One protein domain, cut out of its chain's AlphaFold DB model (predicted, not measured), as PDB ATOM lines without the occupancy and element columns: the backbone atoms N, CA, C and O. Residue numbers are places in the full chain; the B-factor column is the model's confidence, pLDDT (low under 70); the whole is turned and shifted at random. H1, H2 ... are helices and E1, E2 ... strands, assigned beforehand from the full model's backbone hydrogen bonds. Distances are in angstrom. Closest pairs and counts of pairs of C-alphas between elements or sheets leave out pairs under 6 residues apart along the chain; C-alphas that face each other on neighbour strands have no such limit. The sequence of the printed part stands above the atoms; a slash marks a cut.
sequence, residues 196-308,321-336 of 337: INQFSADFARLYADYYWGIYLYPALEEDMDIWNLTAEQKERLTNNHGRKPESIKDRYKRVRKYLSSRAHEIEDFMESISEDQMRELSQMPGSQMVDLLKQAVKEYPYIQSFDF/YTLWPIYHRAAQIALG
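This is residues 196 to 308 and 321 to 336 of the 337 residues of an uncharacterized protein of Gloeobacter kilaueensis JS1 (UniProt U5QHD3). A cluster of helices is built round H1, which runs through the middle: H5 lies side by side with it, H6 stands across the part where H1 begins, and H7 crosses H6. Where H1 ends the structure is looser, with H2 reached by a long link of 18 residues and H3 set between two short links, while H4 lies between H3 and H7, and the short strand E1 lies at the far side by H6. The printed part has 129 residues, with seven named helices and one named strand in the order H1, H2, H3, H4, H5, H6, E1, H7, and its class is mostly helix. It is compact, with a radius of gyration of the C-alphas of 15.1 A and spans of 44 by 37 by 29 A.

H1, residues 198 to 212, begins with C-alpha 198 at (281.447, 269.884, 158.919) and is 19.8 A long. H2 is residues 231 to 238, 10.3 A, and H3 residues 248 to 252, 5.9 A. H4, residues 263 to 272, is 14.1 A long, and H5, residues 275 to 283, 12.4 A. H6, residues 286 to 297, spans 16.2 A. E1, residues 304 to 307, spans 10.2 A and pairs with no named strand. H7, residues 324 to 335, spans 16.4 A and ends with C-alpha 335 at (286.572, 276.195, 176.153).

H1 is the hub, touching H3, H5 and H6. H1 and H5 run opposite ways at a shallow tilt of 28 degrees, the closest C-alphas being those of Ser 200 and Ser 282, 4.6 A apart. With residues 198 to 200 alone H1 touches H6, about perpendicular at 79 degrees, closest at C-alphas 200 and 286, 5.8 A. With residues 209 to 211 alone it touches H3, closest at C-alphas 210 and 248, 5.0 A. H6 and H7 touch at a steep tilt of 64 degrees, opposite ways, closest at C-alphas 292 and 330, 5.0 A. H5 and H7 only just touch, with 3 pairs of C-alphas within 8 A, the closest being 281 and 331, 7.1 A. H4 and H7 are close but not clearly touching, closest at C-alphas 269 and 328, 6.5 A. So are H1 and H2, closest at C-alphas 212 and 238, 7.2 A. The closest C-alphas of H6 and E1 are 297 and 304, 6.7 A. Every O i to N i+4 pair is within hydrogen-bond range in H2 to H7; in H1, 9 of 11 are.

The C-alphas farthest apart, of Gly 242 and Lys 298, are 43.7 A apart. Residues 309 to 320 are not printed; C-alphas 308 and 321 stand 21.9 A apart across the cut. The link from H1 to H2 is long, 18 residues. pLDDT is under 70 at residues 215 to 223 and 238 to 263.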
ATOM      1  N   ILE A 196     276.118 270.943 158.258       90.88
ATOM      2  CA  ILE A 196     276.612 271.867 159.283       90.88
ATOM      3  C   ILE A 196     277.576 271.213 160.277       90.88
ATOM      4  O   ILE A 196     278.363 271.922 160.896       90.88
ATOM      5  N   ASN A 197     277.571 269.881 160.422       90.12
ATOM      6  CA  ASN A 197     278.540 269.193 161.288       90.12
ATOM      7  C   ASN A 197     279.978 269.352 160.789       90.12
ATOM      8  O   ASN A 197     280.935 269.186 161.543       90.12
ATOM      9  N   GLN A 198     280.139 269.728 159.525       88.06
ATOM     10  CA  GLN A 198     281.447 269.884 158.919       88.06
ATOM     11  C   GLN A 198     282.188 271.117 159.437       88.06
ATOM     12  O   GLN A 198     283.411 271.066 159.490       88.06
ATOM     13  N   PHE A 199     281.471 272.130 159.943       90.62
ATOM     14  CA  PHE A 199     282.084 273.249 160.664       90.62
ATOM     15  C   PHE A 199     282.799 272.802 161.945       90.62
ATOM     16  O   PHE A 199     283.841 273.351 162.288       90.62
ATOM     17  N   SER A 200     282.273 271.792 162.647       91.88
ATOM     18  CA  SER A 200     282.979 271.178 163.776       91.88
ATOM     19  C   SER A 200     284.176 270.377 163.266       91.88
ATOM     20  O   SER A 200     285.303 270.590 163.706       91.88
ATOM     21  N   ALA A 201     283.967 269.518 162.262       87.62
ATOM     22  CA  ALA A 201     285.026 268.680 161.691       87.62
ATOM     23  C   ALA A 201     286.218 269.483 161.126       87.62
ATOM     24  O   ALA A 201     287.324 268.951 161.015       87.62
ATOM     25  N   ASP A 202     286.042 270.771 160.825       87.81
ATOM     26  CA  ASP A 202     287.142 271.650 160.439       87.81
ATOM     27  C   ASP A 202     288.228 271.748 161.510       87.81
ATOM     28  O   ASP A 202     289.395 271.769 161.147       87.81
ATOM     29  N   PHE A 203     287.912 271.699 162.810       90.00
ATOM     30  CA  PHE A 203     288.940 271.689 163.868       90.00
ATOM     31  C   PHE A 203     289.882 270.489 163.751       90.00
ATOM     32  O   PHE A 203     291.092 270.614 163.938       90.00
ATOM     33  N   ALA A 204     289.334 269.340 163.360       87.81
ATOM     34  CA  ALA A 204     290.115 268.163 163.029       87.81
ATOM     35  C   ALA A 204     291.026 268.441 161.816       87.81
ATOM     36  O   ALA A 204     292.237 268.218 161.876       87.81
ATOM     37  N   ARG A 205     290.473 268.994 160.729       82.00
ATOM     38  CA  ARG A 205     291.243 269.340 159.519       82.00
ATOM     39  C   ARG A 205     292.378 270.319 159.808       82.00
ATOM     40  O   ARG A 205     293.493 270.099 159.343       82.00
ATOM     41  N   LEU A 206     292.103 271.349 160.605       82.94
ATOM     42  CA  LEU A 206     293.088 272.333 161.045       82.94
ATOM     43  C   LEU A 206     294.215 271.667 161.834       82.94
ATOM     44  O   LEU A 206     295.386 271.934 161.572       82.94
ATOM     45  N   TYR A 207     293.881 270.769 162.763       86.19
ATOM     46  CA  TYR A 207     294.873 270.043 163.551       86.19
ATOM     47  C   TYR A 207     295.768 269.156 162.677       86.19
ATOM     48  O   TYR A 207     296.993 269.217 162.776       86.19
ATOM     49  N   ALA A 208     295.170 268.347 161.802       81.56
ATOM     50  CA  ALA A 208     295.902 267.428 160.938       81.56
ATOM     51  C   ALA A 208     296.814 268.155 159.939       81.56
ATOM     52  O   ALA A 208     297.946 267.723 159.712       81.56
ATOM     53  N   ASP A 209     296.364 269.275 159.376       78.50
ATOM     54  CA  ASP A 209     297.207 270.079 158.495       78.50
ATOM     55  C   ASP A 209     298.355 270.739 159.271       78.50
ATOM     56  O   ASP A 209     299.526 270.622 158.898       78.50
ATOM     57  N   TYR A 210     298.053 271.348 160.421       79.25
ATOM     58  CA  TYR A 210     299.058 272.043 161.218       79.25
ATOM     59  C   TYR A 210     300.128 271.099 161.779       79.25
ATOM     60  O   TYR A 210     301.320 271.355 161.607       79.25
ATOM     61  N   TYR A 211     299.727 270.008 162.435       80.75
ATOM     62  CA  TYR A 211     300.645 269.134 163.171       80.75
ATOM     63  C   TYR A 211     301.204 267.984 162.340       80.75
ATOM     64  O   TYR A 211     302.307 267.511 162.621       80.75
ATOM     65  N   TRP A 212     300.462 267.507 161.341       77.19
ATOM     66  CA  TRP A 212     300.861 266.336 160.558       77.19
ATOM     67  C   TRP A 212     301.206 266.681 159.107       77.19
ATOM     68  O   TRP A 212     301.767 265.835 158.415       77.19
ATOM     69  N   GLY A 213     300.924 267.903 158.637       70.81
ATOM     70  CA  GLY A 213     301.099 268.274 157.229       70.81
ATOM     71  C   GLY A 213     300.160 267.501 156.299       70.81
ATOM     72  O   GLY A 213     300.482 267.291 155.127       70.81
ATOM     73  N   ILE A 214     299.037 267.014 156.838       73.44
ATOM     74  CA  ILE A 214     297.983 266.326 156.096       73.44
ATOM     75  C   ILE A 214     297.024 267.393 155.573       73.44
ATOM     76  O   ILE A 214     296.198 267.917 156.319       73.44
ATOM     77  N   TYR A 215     297.097 267.669 154.271       67.62
ATOM     78  CA  TYR A 215     296.204 268.619 153.606       67.62
ATOM     79  C   TYR A 215     294.827 267.999 153.428       67.62
ATOM     80  O   TYR A 215     294.500 267.411 152.394       67.62
ATOM     81  N   LEU A 216     294.012 268.123 154.465       61.44
ATOM     82  CA  LEU A 216     292.618 267.748 154.400       61.44
ATOM     83  C   LEU A 216     291.858 268.912 153.799       61.44
ATOM     84  O   LEU A 216     291.704 269.975 154.399       61.44
ATOM     85  N   TYR A 217     291.367 268.687 152.588       56.84
ATOM     86  CA  TYR A 217     290.399 269.581 151.983       56.84
ATOM     87  C   TYR A 217     289.221 269.756 152.950       56.84
ATOM     88  O   TYR A 217     288.977 268.887 153.795       56.84
ATOM     89  N   PRO A 218     288.378 270.784 152.748       50.22
ATOM     90  CA  PRO A 218     287.036 270.818 153.335       50.22
ATOM     91  C   PRO A 218     286.261 269.496 153.168       50.22
ATOM     92  O   PRO A 218     285.294 269.232 153.873       50.22
ATOM     93  N   ALA A 219     286.711 268.623 152.271       46.25
ATOM     94  CA  ALA A 219     286.337 267.231 152.205       46.25
ATOM     95  C   ALA A 219     287.367 266.280 152.823       46.25
ATOM     96  O   ALA A 219     288.185 265.671 152.129       46.25
ATOM     97  N   LEU A 220     287.214 266.065 154.123       49.31
ATOM     98  CA  LEU A 220     287.328 264.704 154.618       49.31
ATOM     99  C   LEU A 220     286.231 263.847 153.966       49.31
ATOM    100  O   LEU A 220     285.218 264.367 153.481       49.31
ATOM    101  N   GLU A 221     286.420 262.531 153.933       53.22
ATOM    102  CA  GLU A 221     285.256 261.655 153.802       53.22
ATOM    103  C   GLU A 221     284.319 261.958 154.980       53.22
ATOM    104  O   GLU A 221     284.798 262.284 156.067       53.22
ATOM    105  N   GLU A 222     282.997 261.932 154.772       56.38
ATOM    106  CA  GLU A 222     282.031 262.232 155.849       56.38
ATOM    107  C   GLU A 222     282.247 261.326 157.082       56.38
ATOM    108  O   GLU A 222     281.839 261.675 158.184       56.38
ATOM    109  N   ASP A 223     282.937 260.200 156.895       59.22
ATOM    110  CA  ASP A 223     283.285 259.159 157.852       59.22
ATOM    111  C   ASP A 223     284.793 259.032 158.157       59.22
ATOM    112  O   ASP A 223     285.181 258.163 158.944       59.22
ATOM    113  N   MET A 224     285.668 259.876 157.590       72.81
ATOM    114  CA  MET A 224     287.104 259.789 157.881       72.81
ATOM    115  C   MET A 224     287.412 260.344 159.273       72.81
ATOM    116  O   MET A 224     287.499 261.554 159.488       72.81
ATOM    117  N   ASP A 225     287.669 259.432 160.206       79.44
ATOM    118  CA  ASP A 225     288.142 259.768 161.542       79.44
ATOM    119  C   ASP A 225     289.655 260.011 161.543       79.44
ATOM    120  O   ASP A 225     290.475 259.095 161.674       79.44
ATOM    121  N   ILE A 226     290.027 261.284 161.417       81.81
ATOM    122  CA  ILE A 226     291.428 261.705 161.408       81.81
ATOM    123  C   ILE A 226     292.182 261.313 162.683       81.81
ATOM    124  O   ILE A 226     293.408 261.179 162.679       81.81
ATOM    125  N   TRP A 227     291.454 261.125 163.782       87.50
ATOM    126  CA  TRP A 227     292.033 260.876 165.085       87.50
ATOM    127  C   TRP A 227     292.470 259.425 165.252       87.50
ATOM    128  O   TRP A 227     293.293 259.132 166.119       87.50
ATOM    129  N   ASN A 228     291.950 258.535 164.405       87.25
ATOM    130  CA  ASN A 228     292.201 257.099 164.424       87.25
ATOM    131  C   ASN A 228     292.876 256.596 163.134       87.25
ATOM    132  O   ASN A 228     292.826 255.407 162.821       87.25
ATOM    133  N   LEU A 229     293.551 257.484 162.392       82.25
ATOM    134  CA  LEU A 229     294.332 257.099 161.215       82.25
ATOM    135  C   LEU A 229     295.503 256.182 161.599       82.25
ATOM    136  O   LEU A 229     296.332 256.517 162.452       82.25
ATOM    137  N   THR A 230     295.616 255.056 160.899       82.94
ATOM    138  CA  THR A 230     296.782 254.165 160.955       82.94
ATOM    139  C   THR A 230     298.043 254.866 160.441       82.94
ATOM    140  O   THR A 230     297.971 255.849 159.702       82.94
ATOM    141  N   ALA A 231     299.223 254.345 160.793       81.31
ATOM    142  CA  ALA A 231     300.493 254.868 160.281       81.31
ATOM    143  C   ALA A 231     300.553 254.843 158.744       81.31
ATOM    144  O   ALA A 231     300.980 255.821 158.143       81.31
ATOM    145  N   GLU A 232     300.046 253.776 158.121       78.94
ATOM    146  CA  GLU A 232     299.951 253.646 156.663       78.94
ATOM    147  C   GLU A 232     299.035 254.719 156.058       78.94
ATOM    148  O   GLU A 232     299.393 255.366 155.076       78.94
ATOM    149  N   GLN A 233     297.873 254.976 156.670       77.31
ATOM    150  CA  GLN A 233     296.978 256.048 156.224       77.31
ATOM    151  C   GLN A 233     297.618 257.430 156.387       77.31
ATOM    152  O   GLN A 233     297.511 258.251 155.480       77.31
ATOM    153  N   LYS A 234     298.306 257.692 157.505       75.31
ATOM    154  CA  LYS A 234     299.025 258.957 157.719       75.31
ATOM    155  C   LYS A 234     300.152 259.128 156.708       75.31
ATOM    156  O   LYS A 234     300.249 260.189 156.106       75.31
ATOM    157  N   GLU A 235     300.966 258.104 156.476       74.19
ATOM    158  CA  GLU A 235     302.034 258.123 155.470       74.19
ATOM    159  C   GLU A 235     301.471 258.397 154.075       74.19
ATOM    160  O   GLU A 235     301.951 259.283 153.369       74.19
ATOM    161  N   ARG A 236     300.385 257.708 153.712       70.75
ATOM    162  CA  ARG A 236     299.668 257.939 152.461       70.75
ATOM    163  C   ARG A 236     299.195 259.388 152.346       70.75
ATOM    164  O   ARG A 236     299.396 260.003 151.315       70.75
ATOM    165  N   LEU A 237     298.611 259.965 153.393       70.88
ATOM    166  CA  LEU A 237     298.084 261.334 153.350       70.88
ATOM    167  C   LEU A 237     299.159 262.437 153.460       70.88
ATOM    168  O   LEU A 237     298.900 263.576 153.079       70.88
ATOM    169  N   THR A 238     300.344 262.122 153.989       67.00
ATOM    170  CA  THR A 238     301.447 263.079 154.210       67.00
ATOM    171  C   THR A 238     302.501 263.075 153.101       67.00
ATOM    172  O   THR A 238     303.198 264.078 152.921       67.00
ATOM    173  N   ASN A 239     302.631 261.981 152.341       62.22
ATOM    174  CA  ASN A 239     303.605 261.850 151.255       62.22
ATOM    175  C   ASN A 239     303.210 262.674 150.022       62.22
ATOM    176  O   ASN A 239     302.801 262.165 148.985       62.22
ATOM    177  N   ASN A 240     303.425 263.983 150.097       53.88
ATOM    178  CA  ASN A 240     303.305 264.879 148.956       53.88
ATOM    179  C   ASN A 240     304.520 264.769 148.021       53.88
ATOM    180  O   ASN A 240     305.352 265.673 147.962       53.88
ATOM    181  N   HIS A 241     304.609 263.710 147.217       49.19
ATOM    182  CA  HIS A 241     305.441 263.714 145.994       49.19
ATOM    183  C   HIS A 241     306.928 263.920 146.203       49.19
ATOM    184  O   HIS A 241     307.558 264.760 145.558       49.19
ATOM    185  N   GLY A 242     307.494 263.201 147.168       42.91
ATOM    186  CA  GLY A 242     308.901 263.364 147.524       42.91
ATOM    187  C   GLY A 242     309.231 264.739 148.121       42.91
ATOM    188  O   GLY A 242     310.393 264.999 148.433       42.91
ATOM    189  N   ARG A 243     308.239 265.621 148.329       45.75
ATOM    190  CA  ARG A 243     308.359 266.739 149.262       45.75
ATOM    191  C   ARG A 243     308.096 266.181 150.647       45.75
ATOM    192  O   ARG A 243     307.118 265.471 150.864       45.75
ATOM    193  N   LYS A 244     308.995 266.492 151.580       50.31
ATOM    194  CA  LYS A 244     308.784 266.144 152.981       50.31
ATOM    195  C   LYS A 244     307.453 266.752 153.434       50.31
ATOM    196  O   LYS A 244     307.189 267.891 153.036       50.31
ATOM    197  N   PRO A 245     306.645 266.024 154.228       54.06
ATOM    198  CA  PRO A 245     305.497 266.622 154.879       54.06
ATOM    199  C   PRO A 245     305.970 267.881 155.571       54.06
ATOM    200  O   PRO A 245     306.941 267.880 156.329       54.06
ATOM    201  N   GLU A 246     305.325 268.966 155.198       57.72
ATOM    202  CA  GLU A 246     305.635 270.254 155.740       57.72
ATOM    203  C   GLU A 246     304.425 270.719 156.515       57.72
ATOM    204  O   GLU A 246     303.329 270.843 155.961       57.72
ATOM    205  N   SER A 247     304.655 270.953 157.800       61.66
ATOM    206  CA  SER A 247     303.682 271.584 158.667       61.66
ATOM    207  C   SER A 247     303.355 272.981 158.146       61.66
ATOM    208  O   SER A 247     304.209 273.683 157.589       61.66
ATOM    209  N   ILE A 248     302.133 273.445 158.378       61.75
ATOM    210  CA  ILE A 248     301.787 274.825 158.036       61.75
ATOM    211  C   ILE A 248     302.683 275.844 158.770       61.75
ATOM    212  O   ILE A 248     302.986 276.899 158.223       61.75
ATOM    213  N   LYS A 249     303.220 275.478 159.945       60.72
ATOM    214  CA  LYS A 249     304.223 276.232 160.718       60.72
ATOM    215  C   LYS A 249     305.504 276.531 159.929       60.72
ATOM    216  O   LYS A 249     306.094 277.603 160.054       60.72
ATOM    217  N   ASP A 250     305.949 275.609 159.084       62.59
ATOM    218  CA  ASP A 250     307.128 275.817 158.233       62.59
ATOM    219  C   ASP A 250     306.773 276.535 156.920       62.59
ATOM    220  O   ASP A 250     307.585 277.288 156.366       62.59
ATOM    221  N   ARG A 251     305.526 276.373 156.462       61.38
ATOM    222  CA  ARG A 251     304.983 277.035 155.272       61.38
ATOM    223  C   ARG A 251     304.690 278.520 155.497       61.38
ATOM    224  O   ARG A 251     305.099 279.329 154.663       61.38
ATOM    225  N   TYR A 252     304.035 278.898 156.596       58.66
ATOM    226  CA  TYR A 252     303.680 280.289 156.908       58.66
ATOM    227  C   TYR A 252     304.907 281.198 156.985       58.66
ATOM    228  O   TYR A 252     304.871 282.343 156.540       58.66
ATOM    229  N   LYS A 253     306.046 280.661 157.436       57.38
ATOM    230  CA  LYS A 253     307.335 281.368 157.429       57.38
ATOM    231  C   LYS A 253     307.828 281.728 156.022       57.38
ATOM    232  O   LYS A 253     308.675 282.608 155.886       57.38
ATOM    233  N   ARG A 254     307.334 281.055 154.974       53.53
ATOM    234  CA  ARG A 254     307.739 281.262 153.571       53.53
ATOM    235  C   ARG A 254     306.673 281.926 152.702       53.53
ATOM    236  O   ARG A 254     307.031 282.622 151.749       53.53
ATOM    237  N   VAL A 255     305.388 281.729 152.996       48.34
ATOM    238  CA  VAL A 255     304.271 282.299 152.225       48.34
ATOM    239  C   VAL A 255     304.009 283.743 152.678       48.34
ATOM    240  O   VAL A 255     303.263 283.988 153.610       48.34
ATOM    241  N   ARG A 256     304.710 284.676 152.011       51.69
ATOM    242  CA  ARG A 256     304.485 286.131 151.814       51.69
ATOM    243  C   ARG A 256     303.869 287.039 152.915       51.69
ATOM    244  O   ARG A 256     303.085 286.697 153.786       51.69
ATOM    245  N   LYS A 257     304.199 288.324 152.732       42.88
ATOM    246  CA  LYS A 257     304.103 289.494 153.630       42.88
ATOM    247  C   LYS A 257     302.750 289.801 154.316       42.88
ATOM    248  O   LYS A 257     302.759 290.535 155.299       42.88
ATOM    249  N   TYR A 258     301.615 289.337 153.778       42.28
ATOM    250  CA  TYR A 258     300.272 289.727 154.256       42.28
ATOM    251  C   TYR A 258     299.707 288.743 155.288       42.28
ATOM    252  O   TYR A 258     299.206 289.175 156.318       42.28
ATOM    253  N   LEU A 259     299.881 287.431 155.077       46.50
ATOM    254  CA  LEU A 259     299.668 286.442 156.138       46.50
ATOM    255  C   LEU A 259     300.842 286.430 157.114       46.50
ATOM    256  O   LEU A 259     300.624 286.227 158.299       46.50
ATOM    257  N   SER A 260     302.072 286.735 156.683       48.25
ATOM    258  CA  SER A 260     303.224 286.744 157.596       48.25
ATOM    259  C   SER A 260     303.096 287.738 158.758       48.25
ATOM    260  O   SER A 260     303.756 287.552 159.775       48.25
ATOM    261  N   SER A 261     302.290 288.802 158.625       54.06
ATOM    262  CA  SER A 261     302.045 289.733 159.734       54.06
ATOM    263  C   SER A 261     301.113 289.152 160.799       54.06
ATOM    264  O   SER A 261     301.200 289.607 161.928       54.06
ATOM    265  N   ARG A 262     300.291 288.139 160.477       61.41
ATOM    266  CA  ARG A 262     299.357 287.455 161.399       61.41
ATOM    267  C   ARG A 262     299.583 285.947 161.535       61.41
ATOM    268  O   ARG A 262     298.852 285.281 162.253       61.41
ATOM    269  N   ALA A 263     300.599 285.396 160.877       65.94
ATOM    270  CA  ALA A 263     300.956 283.982 160.961       65.94
ATOM    271  C   ALA A 263     301.204 283.555 162.412       65.94
ATOM    272  O   ALA A 263     300.780 282.479 162.815       65.94
ATOM    273  N   HIS A 264     301.812 284.445 163.199       71.94
ATOM    274  CA  HIS A 264     302.004 284.256 164.631       71.94
ATOM    275  C   HIS A 264     300.675 284.101 165.388       71.94
ATOM    276  O   HIS A 264     300.605 283.287 166.289       71.94
ATOM    277  N   GLU A 265     299.599 284.791 164.990       75.69
ATOM    278  CA  GLU A 265     298.284 284.667 165.637       75.69
ATOM    279  C   GLU A 265     297.642 283.295 165.364       75.69
ATOM    280  O   GLU A 265     297.011 282.713 166.246       75.69
ATOM    281  N   ILE A 266     297.827 282.756 164.153       76.38
ATOM    282  CA  ILE A 266     297.382 281.398 163.802       76.38
ATOM    283  C   ILE A 266     298.226 280.361 164.553       76.38
ATOM    284  O   ILE A 266     297.677 279.395 165.078       76.38
ATOM    285  N   GLU A 267     299.548 280.551 164.629       79.62
ATOM    286  CA  GLU A 267     300.438 279.687 165.412       79.62
ATOM    287  C   GLU A 267     300.064 279.702 166.900       79.62
ATOM    288  O   GLU A 267     299.847 278.635 167.467       79.62
ATOM    289  N   ASP A 268     299.890 280.882 167.500       81.94
ATOM    290  CA  ASP A 268     299.493 281.053 168.899       81.94
ATOM    291  C   ASP A 268     298.156 280.360 169.181       81.94
ATOM    292  O   ASP A 268     298.018 279.635 170.167       81.94
ATOM    293  N   PHE A 269     297.172 280.520 168.290       84.69
ATOM    294  CA  PHE A 269     295.901 279.806 168.382       84.69
ATOM    295  C   PHE A 269     296.110 278.288 168.394       84.69
ATOM    296  O   PHE A 269     295.648 277.619 169.323       84.69
ATOM    297  N   MET A 270     296.822 277.751 167.401       85.38
ATOM    298  CA  MET A 270     297.020 276.308 167.244       85.38
ATOM    299  C   MET A 270     297.851 275.695 168.377       85.38
ATOM    300  O   MET A 270     297.601 274.550 168.755       85.38
ATOM    301  N   GLU A 271     298.806 276.437 168.944       87.44
ATOM    302  CA  GLU A 271     299.635 276.004 170.076       87.44
ATOM    303  C   GLU A 271     298.929 276.185 171.439       87.44
ATOM    304  O   GLU A 271     299.258 275.495 172.404       87.44
ATOM    305  N   SER A 272     297.920 277.063 171.536       88.06
ATOM    306  CA  SER A 272     297.163 277.311 172.779       88.06
ATOM    307  C   SER A 272     296.078 276.273 173.104       88.06
ATOM    308  O   SER A 272     295.501 276.297 174.203       88.06
ATOM    309  N   ILE A 273     295.756 275.387 172.159       90.94
ATOM    310  CA  ILE A 273     294.699 274.376 172.277       90.94
ATOM    311  C   ILE A 273     295.331 272.985 172.252       90.94
ATOM    312  O   ILE A 273     296.093 272.654 171.347       90.94
ATOM    313  N   SER A 274     295.013 272.156 173.249       93.19
ATOM    314  CA  SER A 274     295.517 270.779 173.298       93.19
ATOM    315  C   SER A 274     294.861 269.882 172.241       93.19
ATOM    316  O   SER A 274     293.786 270.190 171.727       93.19
ATOM    317  N   GLU A 275     295.467 268.724 171.954       93.75
ATOM    318  CA  GLU A 275     294.855 267.711 171.079       93.75
ATOM    319  C   GLU A 275     293.456 267.305 171.572       93.75
ATOM    320  O   GLU A 275     292.514 267.278 170.785       93.75
ATOM    321  N   ASP A 276     293.298 267.061 172.878       95.44
ATOM    322  CA  ASP A 276     292.009 266.690 173.476       95.44
ATOM    323  C   ASP A 276     290.946 267.777 173.271       95.44
ATOM    324  O   ASP A 276     289.803 267.469 172.940       95.44
ATOM    325  N   GLN A 277     291.327 269.053 173.399       95.88
ATOM    326  CA  GLN A 277     290.425 270.180 173.155       95.88
ATOM    327  C   GLN A 277     290.060 270.303 171.669       95.88
ATOM    328  O   GLN A 277     288.900 270.537 171.341       95.88
ATOM    329  N   MET A 278     291.014 270.107 170.753       93.62
ATOM    330  CA  MET A 278     290.727 270.075 169.311       93.62
ATOM    331  C   MET A 278     289.794 268.919 168.944       93.62
ATOM    332  O   MET A 278     288.883 269.090 168.133       93.62
ATOM    333  N   ARG A 279     289.981 267.754 169.571       94.69
ATOM    334  CA  ARG A 279     289.112 266.588 169.403       94.69
ATOM    335  C   ARG A 279     287.700 266.876 169.902       94.69
ATOM    336  O   ARG A 279     286.754 266.627 169.158       94.69
ATOM    337  N   GLU A 280     287.561 267.459 171.092       95.50
ATOM    338  CA  GLU A 280     286.275 267.892 171.652       95.50
ATOM    339  C   GLU A 280     285.547 268.868 170.714       95.50
ATOM    340  O   GLU A 280     284.395 268.630 170.348       95.50
ATOM    341  N   LEU A 281     286.236 269.914 170.242       95.38
ATOM    342  CA  LEU A 281     285.685 270.877 169.282       95.38
ATOM    343  C   LEU A 281     285.267 270.200 167.971       95.38
ATOM    344  O   LEU A 281     284.205 270.509 167.432       95.38
ATOM    345  N   SER A 282     286.059 269.237 167.487       92.75
ATOM    346  CA  SER A 282     285.771 268.527 166.236       92.75
ATOM    347  C   SER A 282     284.541 267.621 166.286       92.75
ATOM    348  O   SER A 282     283.945 267.332 165.250       92.75
ATOM    349  N   GLN A 283     284.153 267.193 167.487       92.62
ATOM    350  CA  GLN A 283     283.024 266.297 167.738       92.62
ATOM    351  C   GLN A 283     281.779 267.039 168.241       92.62
ATOM    352  O   GLN A 283     280.732 266.422 168.455       92.62
ATOM    353  N   MET A 284     281.871 268.359 168.425       95.19
ATOM    354  CA  MET A 284     280.751 269.184 168.856       95.19
ATOM    355  C   MET A 284     279.590 269.093 167.849       95.19
ATOM    356  O   MET A 284     279.835 269.152 166.640       95.19
ATOM    357  N   PRO A 285     278.320 269.018 168.297       95.44
ATOM    358  CA  PRO A 285     277.175 269.080 167.392       95.44
ATOM    359  C   PRO A 285     277.249 270.306 166.476       95.44
ATOM    360  O   PRO A 285     277.432 271.427 166.956       95.44
ATOM    361  N   GLY A 286     277.060 270.118 165.166       92.19
ATOM    362  CA  GLY A 286     277.228 271.194 164.184       92.19
ATOM    363  C   GLY A 286     276.364 272.424 164.462       92.19
ATOM    364  O   GLY A 286     276.811 273.547 164.264       92.19
ATOM    365  N   SER A 287     275.153 272.241 165.001       95.62
ATOM    366  CA  SER A 287     274.289 273.359 165.401       95.62
ATOM    367  C   SER A 287     274.903 274.212 166.514       95.62
ATOM    368  O   SER A 287     274.848 275.435 166.443       95.62
ATOM    369  N   GLN A 288     275.526 273.577 167.511       97.50
ATOM    370  CA  GLN A 288     276.193 274.283 168.604       97.50
ATOM    371  C   GLN A 288     277.429 275.032 168.092       97.50
ATOM    372  O   GLN A 288     277.629 276.192 168.445       97.50
ATOM    373  N   MET A 289     278.220 274.406 167.217       96.19
ATOM    374  CA  MET A 289     279.370 275.066 166.595       96.19
ATOM    375  C   MET A 289     278.945 276.271 165.747       96.19
ATOM    376  O   MET A 289     279.533 277.345 165.847       96.19
ATOM    377  N   VAL A 290     277.880 276.135 164.955       95.50
ATOM    378  CA  VAL A 290     277.313 277.241 164.172       95.50
ATOM    379  C   VAL A 290     276.876 278.402 165.066       95.50
ATOM    380  O   VAL A 290     277.134 279.555 164.718       95.50
ATOM    381  N   ASP A 291     276.251 278.131 166.213       96.38
ATOM    382  CA  ASP A 291     275.856 279.180 167.159       96.38
ATOM    383  C   ASP A 291     277.076 279.928 167.717       96.38
ATOM    384  O   ASP A 291     277.070 281.161 167.771       96.38
ATOM    385  N   LEU A 292     278.153 279.207 168.048       96.62
ATOM    386  CA  LEU A 292     279.418 279.801 168.490       96.62
ATOM    387  C   LEU A 292     280.077 280.643 167.392       96.62
ATOM    388  O   LEU A 292     280.513 281.763 167.658       96.62
ATOM    389  N   LEU A 293     280.107 280.153 166.151       94.62
ATOM    390  CA  LEU A 293     280.640 280.901 165.011       94.62
ATOM    391  C   LEU A 293     279.802 282.160 164.733       94.62
ATOM    392  O   LEU A 293     280.359 283.238 164.537       94.62
ATOM    393  N   LYS A 294     278.465 282.078 164.789       93.31
ATOM    394  CA  LYS A 294     277.568 283.246 164.670       93.31
ATOM    395  C   LYS A 294     277.761 284.240 165.818       93.31
ATOM    396  O   LYS A 294     277.620 285.445 165.615       93.31
ATOM    397  N   GLN A 295     278.071 283.766 167.024       94.31
ATOM    398  CA  GLN A 295     278.438 284.636 168.138       94.31
ATOM    399  C   GLN A 295     279.778 285.330 167.875       94.31
ATOM    400  O   GLN A 295     279.849 286.547 168.028       94.31
ATOM    401  N   ALA A 296     280.793 284.591 167.421       91.38
ATOM    402  CA  ALA A 296     282.100 285.132 167.062       91.38
ATOM    403  C   ALA A 296     282.006 286.199 165.960       91.38
ATOM    404  O   ALA A 296     282.641 287.244 166.066       91.38
ATOM    405  N   VAL A 297     281.155 285.997 164.948       90.06
ATOM    406  CA  VAL A 297     280.902 286.973 163.872       90.06
ATOM    407  C   VAL A 297     280.508 288.359 164.403       90.06
ATOM    408  O   VAL A 297     280.878 289.367 163.809       90.06
ATOM    409  N   LYS A 298     279.828 288.459 165.555       88.25
ATOM    410  CA  LYS A 298     279.459 289.760 166.150       88.25
ATOM    411  C   LYS A 298     280.670 290.607 166.554       88.25
ATOM    412  O   LYS A 298     280.545 291.823 166.653       88.25
ATOM    413  N   GLU A 299     281.813 289.972 166.801       87.00
ATOM    414  CA  GLU A 299     283.075 290.630 167.156       87.00
ATOM    415  C   GLU A 299     283.933 290.949 165.915       87.00
ATOM    416  O   GLU A 299     284.858 291.758 165.992       87.00
ATOM    417  N   TYR A 300     283.595 290.372 164.756       83.94
ATOM    418  CA  TYR A 300     284.325 290.518 163.497       83.94
ATOM    419  C   TYR A 300     283.381 290.975 162.374       83.94
ATOM    420  O   TYR A 300     282.949 290.156 161.566       83.94
ATOM    421  N   PRO A 301     283.069 292.282 162.276       74.19
ATOM    422  CA  PRO A 301     282.033 292.802 161.371       74.19
ATOM    423  C   PRO A 301     282.343 292.640 159.874       74.19
ATOM    424  O   PRO A 301     281.444 292.769 159.049       74.19
ATOM    425  N   TYR A 302     283.601 292.359 159.520       77.88
ATOM    426  CA  TYR A 302     284.023 292.026 158.155       77.88
ATOM    427  C   TYR A 302     283.725 290.564 157.781       77.88
ATOM    428  O   TYR A 302     283.821 290.201 156.614       77.88
ATOM    429  N   ILE A 303     283.354 289.722 158.754       84.12
ATOM    430  CA  ILE A 303     282.909 288.353 158.511       84.12
ATOM    431  C   ILE A 303     281.385 288.319 158.539       84.12
ATOM    432  O   ILE A 303     280.737 288.858 159.431       84.12
ATOM    433  N   GLN A 304     280.801 287.653 157.556       88.12
ATOM    434  CA  GLN A 304     279.365 287.503 157.392       88.12
ATOM    435  C   GLN A 304     278.990 286.025 157.379       88.12
ATOM    436  O   GLN A 304     279.766 285.173 156.946       88.12
ATOM    437  N   SER A 305     277.779 285.720 157.841       90.88
ATOM    438  CA  SER A 305     277.222 284.369 157.834       90.88
ATOM    439  C   SER A 305     275.949 284.321 156.996       90.88
ATOM    440  O   SER A 305     275.068 285.163 157.180       90.88
ATOM    441  N   PHE A 306     275.818 283.304 156.152       91.62
ATOM    442  CA  PHE A 306     274.678 283.109 155.260       91.62
ATOM    443  C   PHE A 306     274.088 281.719 155.467       91.62
ATOM    444  O   PHE A 306     274.782 280.714 155.318       91.62
ATOM    445  N   ASP A 307     272.805 281.671 155.816       91.06
ATOM    446  CA  ASP A 307     272.056 280.442 156.065       91.06
ATOM    447  C   ASP A 307     271.124 280.166 154.879       91.06
ATOM    448  O   ASP A 307     270.219 280.951 154.587       91.06
ATOM    449  N   PHE A 308     271.359 279.056 154.182       89.50
ATOM    450  CA  PHE A 308     270.563 278.613 153.037       89.50
ATOM    451  C   PHE A 308     269.602 277.471 153.421       89.50
ATOM    452  O   PHE A 308     269.120 276.722 152.561       89.50
ATOM    453  N   TYR A 321     290.049 288.869 153.723       71.25
ATOM    454  CA  TYR A 321     290.006 288.395 155.106       71.25
ATOM    455  C   TYR A 321     289.718 286.899 155.206       71.25
ATOM    456  O   TYR A 321     288.760 286.375 154.643       71.25
ATOM    457  N   THR A 322     290.543 286.236 156.006       75.38
ATOM    458  CA  THR A 322     290.443 284.817 156.342       75.38
ATOM    459  C   THR A 322     289.400 284.564 157.427       75.38
ATOM    460  O   THR A 322     289.190 285.412 158.297       75.38
ATOM    461  N   LEU A 323     288.846 283.354 157.469       80.56
ATOM    462  CA  LEU A 323     287.867 282.950 158.479       80.56
ATOM    463  C   LEU A 323     288.472 282.441 159.797       80.56
ATOM    464  O   LEU A 323     287.733 282.276 160.765       80.56
ATOM    465  N   TRP A 324     289.788 282.223 159.906       81.38
ATOM    466  CA  TRP A 324     290.381 281.703 161.151       81.38
ATOM    467  C   TRP A 324     290.021 282.495 162.435       81.38
ATOM    468  O   TRP A 324     289.842 281.837 163.462       81.38
ATOM    469  N   PRO A 325     289.823 283.839 162.440       84.69
ATOM    470  CA  PRO A 325     289.485 284.564 163.668       84.69
ATOM    471  C   PRO A 325     288.166 284.110 164.305       84.69
ATOM    472  O   PRO A 325     288.061 284.069 165.532       84.69
ATOM    473  N   ILE A 326     287.168 283.719 163.498       88.88
ATOM    474  CA  ILE A 326     285.898 283.208 164.041       88.88
ATOM    475  C   ILE A 326     286.041 281.790 164.594       88.88
ATOM    476  O   ILE A 326     285.426 281.500 165.616       88.88
ATOM    477  N   TYR A 327     286.891 280.942 164.003       90.00
ATOM    478  CA  TYR A 327     287.210 279.623 164.568       90.00
ATOM    479  C   TYR A 327     287.961 279.760 165.893       90.00
ATOM    480  O   TYR A 327     287.609 279.101 166.872       90.00
ATOM    481  N   HIS A 328     288.940 280.668 165.954       89.50
ATOM    482  CA  HIS A 328     289.658 280.970 167.188       89.50
ATOM    483  C   HIS A 328     288.702 281.430 168.287       89.50
ATOM    484  O   HIS A 328     288.709 280.890 169.395       89.50
ATOM    485  N   ARG A 329     287.827 282.386 167.974       92.00
ATOM    486  CA  ARG A 329     286.885 282.915 168.956       92.00
ATOM    487  C   ARG A 329     285.832 281.891 169.380       92.00
ATOM    488  O   ARG A 329     285.538 281.797 170.569       92.00
ATOM    489  N   ALA A 330     285.306 281.094 168.453       94.00
ATOM    490  CA  ALA A 330     284.389 280.002 168.776       94.00
ATOM    491  C   ALA A 330     285.033 278.992 169.741       94.00
ATOM    492  O   ALA A 330     284.402 278.602 170.722       94.00
ATOM    493  N   ALA A 331     286.306 278.645 169.524       94.50
ATOM    494  CA  ALA A 331     287.057 277.776 170.423       94.50
ATOM    495  C   ALA A 331     287.255 278.392 171.816       94.50
ATOM    496  O   ALA A 331     287.073 277.702 172.814       94.50
ATOM    497  N   GLN A 332     287.580 279.686 171.913       93.75
ATOM    498  CA  GLN A 332     287.694 280.371 173.208       93.75
ATOM    499  C   GLN A 332     286.382 280.321 173.997       93.75
ATOM    500  O   GLN A 332     286.381 279.948 175.168       93.75
ATOM    501  N   ILE A 333     285.261 280.641 173.339       94.75
ATOM    502  CA  ILE A 333     283.934 280.621 173.966       94.75
ATOM    503  C   ILE A 333     283.589 279.200 174.429       94.75
ATOM    504  O   ILE A 333     283.167 279.019 175.570       94.75
ATOM    505  N   ALA A 334     283.793 278.198 173.569       95.06
ATOM    506  CA  ALA A 334     283.531 276.794 173.885       95.06
ATOM    507  C   ALA A 334     284.345 276.294 175.085       95.06
ATOM    508  O   ALA A 334     283.818 275.593 175.943       95.06
ATOM    509  N   LEU A 335     285.624 276.668 175.145       93.25
ATOM    510  CA  LEU A 335     286.572 276.195 176.153       93.25
ATOM    511  C   LEU A 335     286.605 277.072 177.417       93.25
ATOM    512  O   LEU A 335     287.395 276.797 178.321       93.25
ATOM    513  N   GLY A 336     285.782 278.125 177.489       87.56
ATOM    514  CA  GLY A 336     285.717 279.042 178.630       87.56
ATOM    515  C   GLY A 336     287.005 279.839 178.866       87.56
ATOM    516  O   GLY A 336     287.348 280.094 180.023       87.56
TER     517      GLY A 336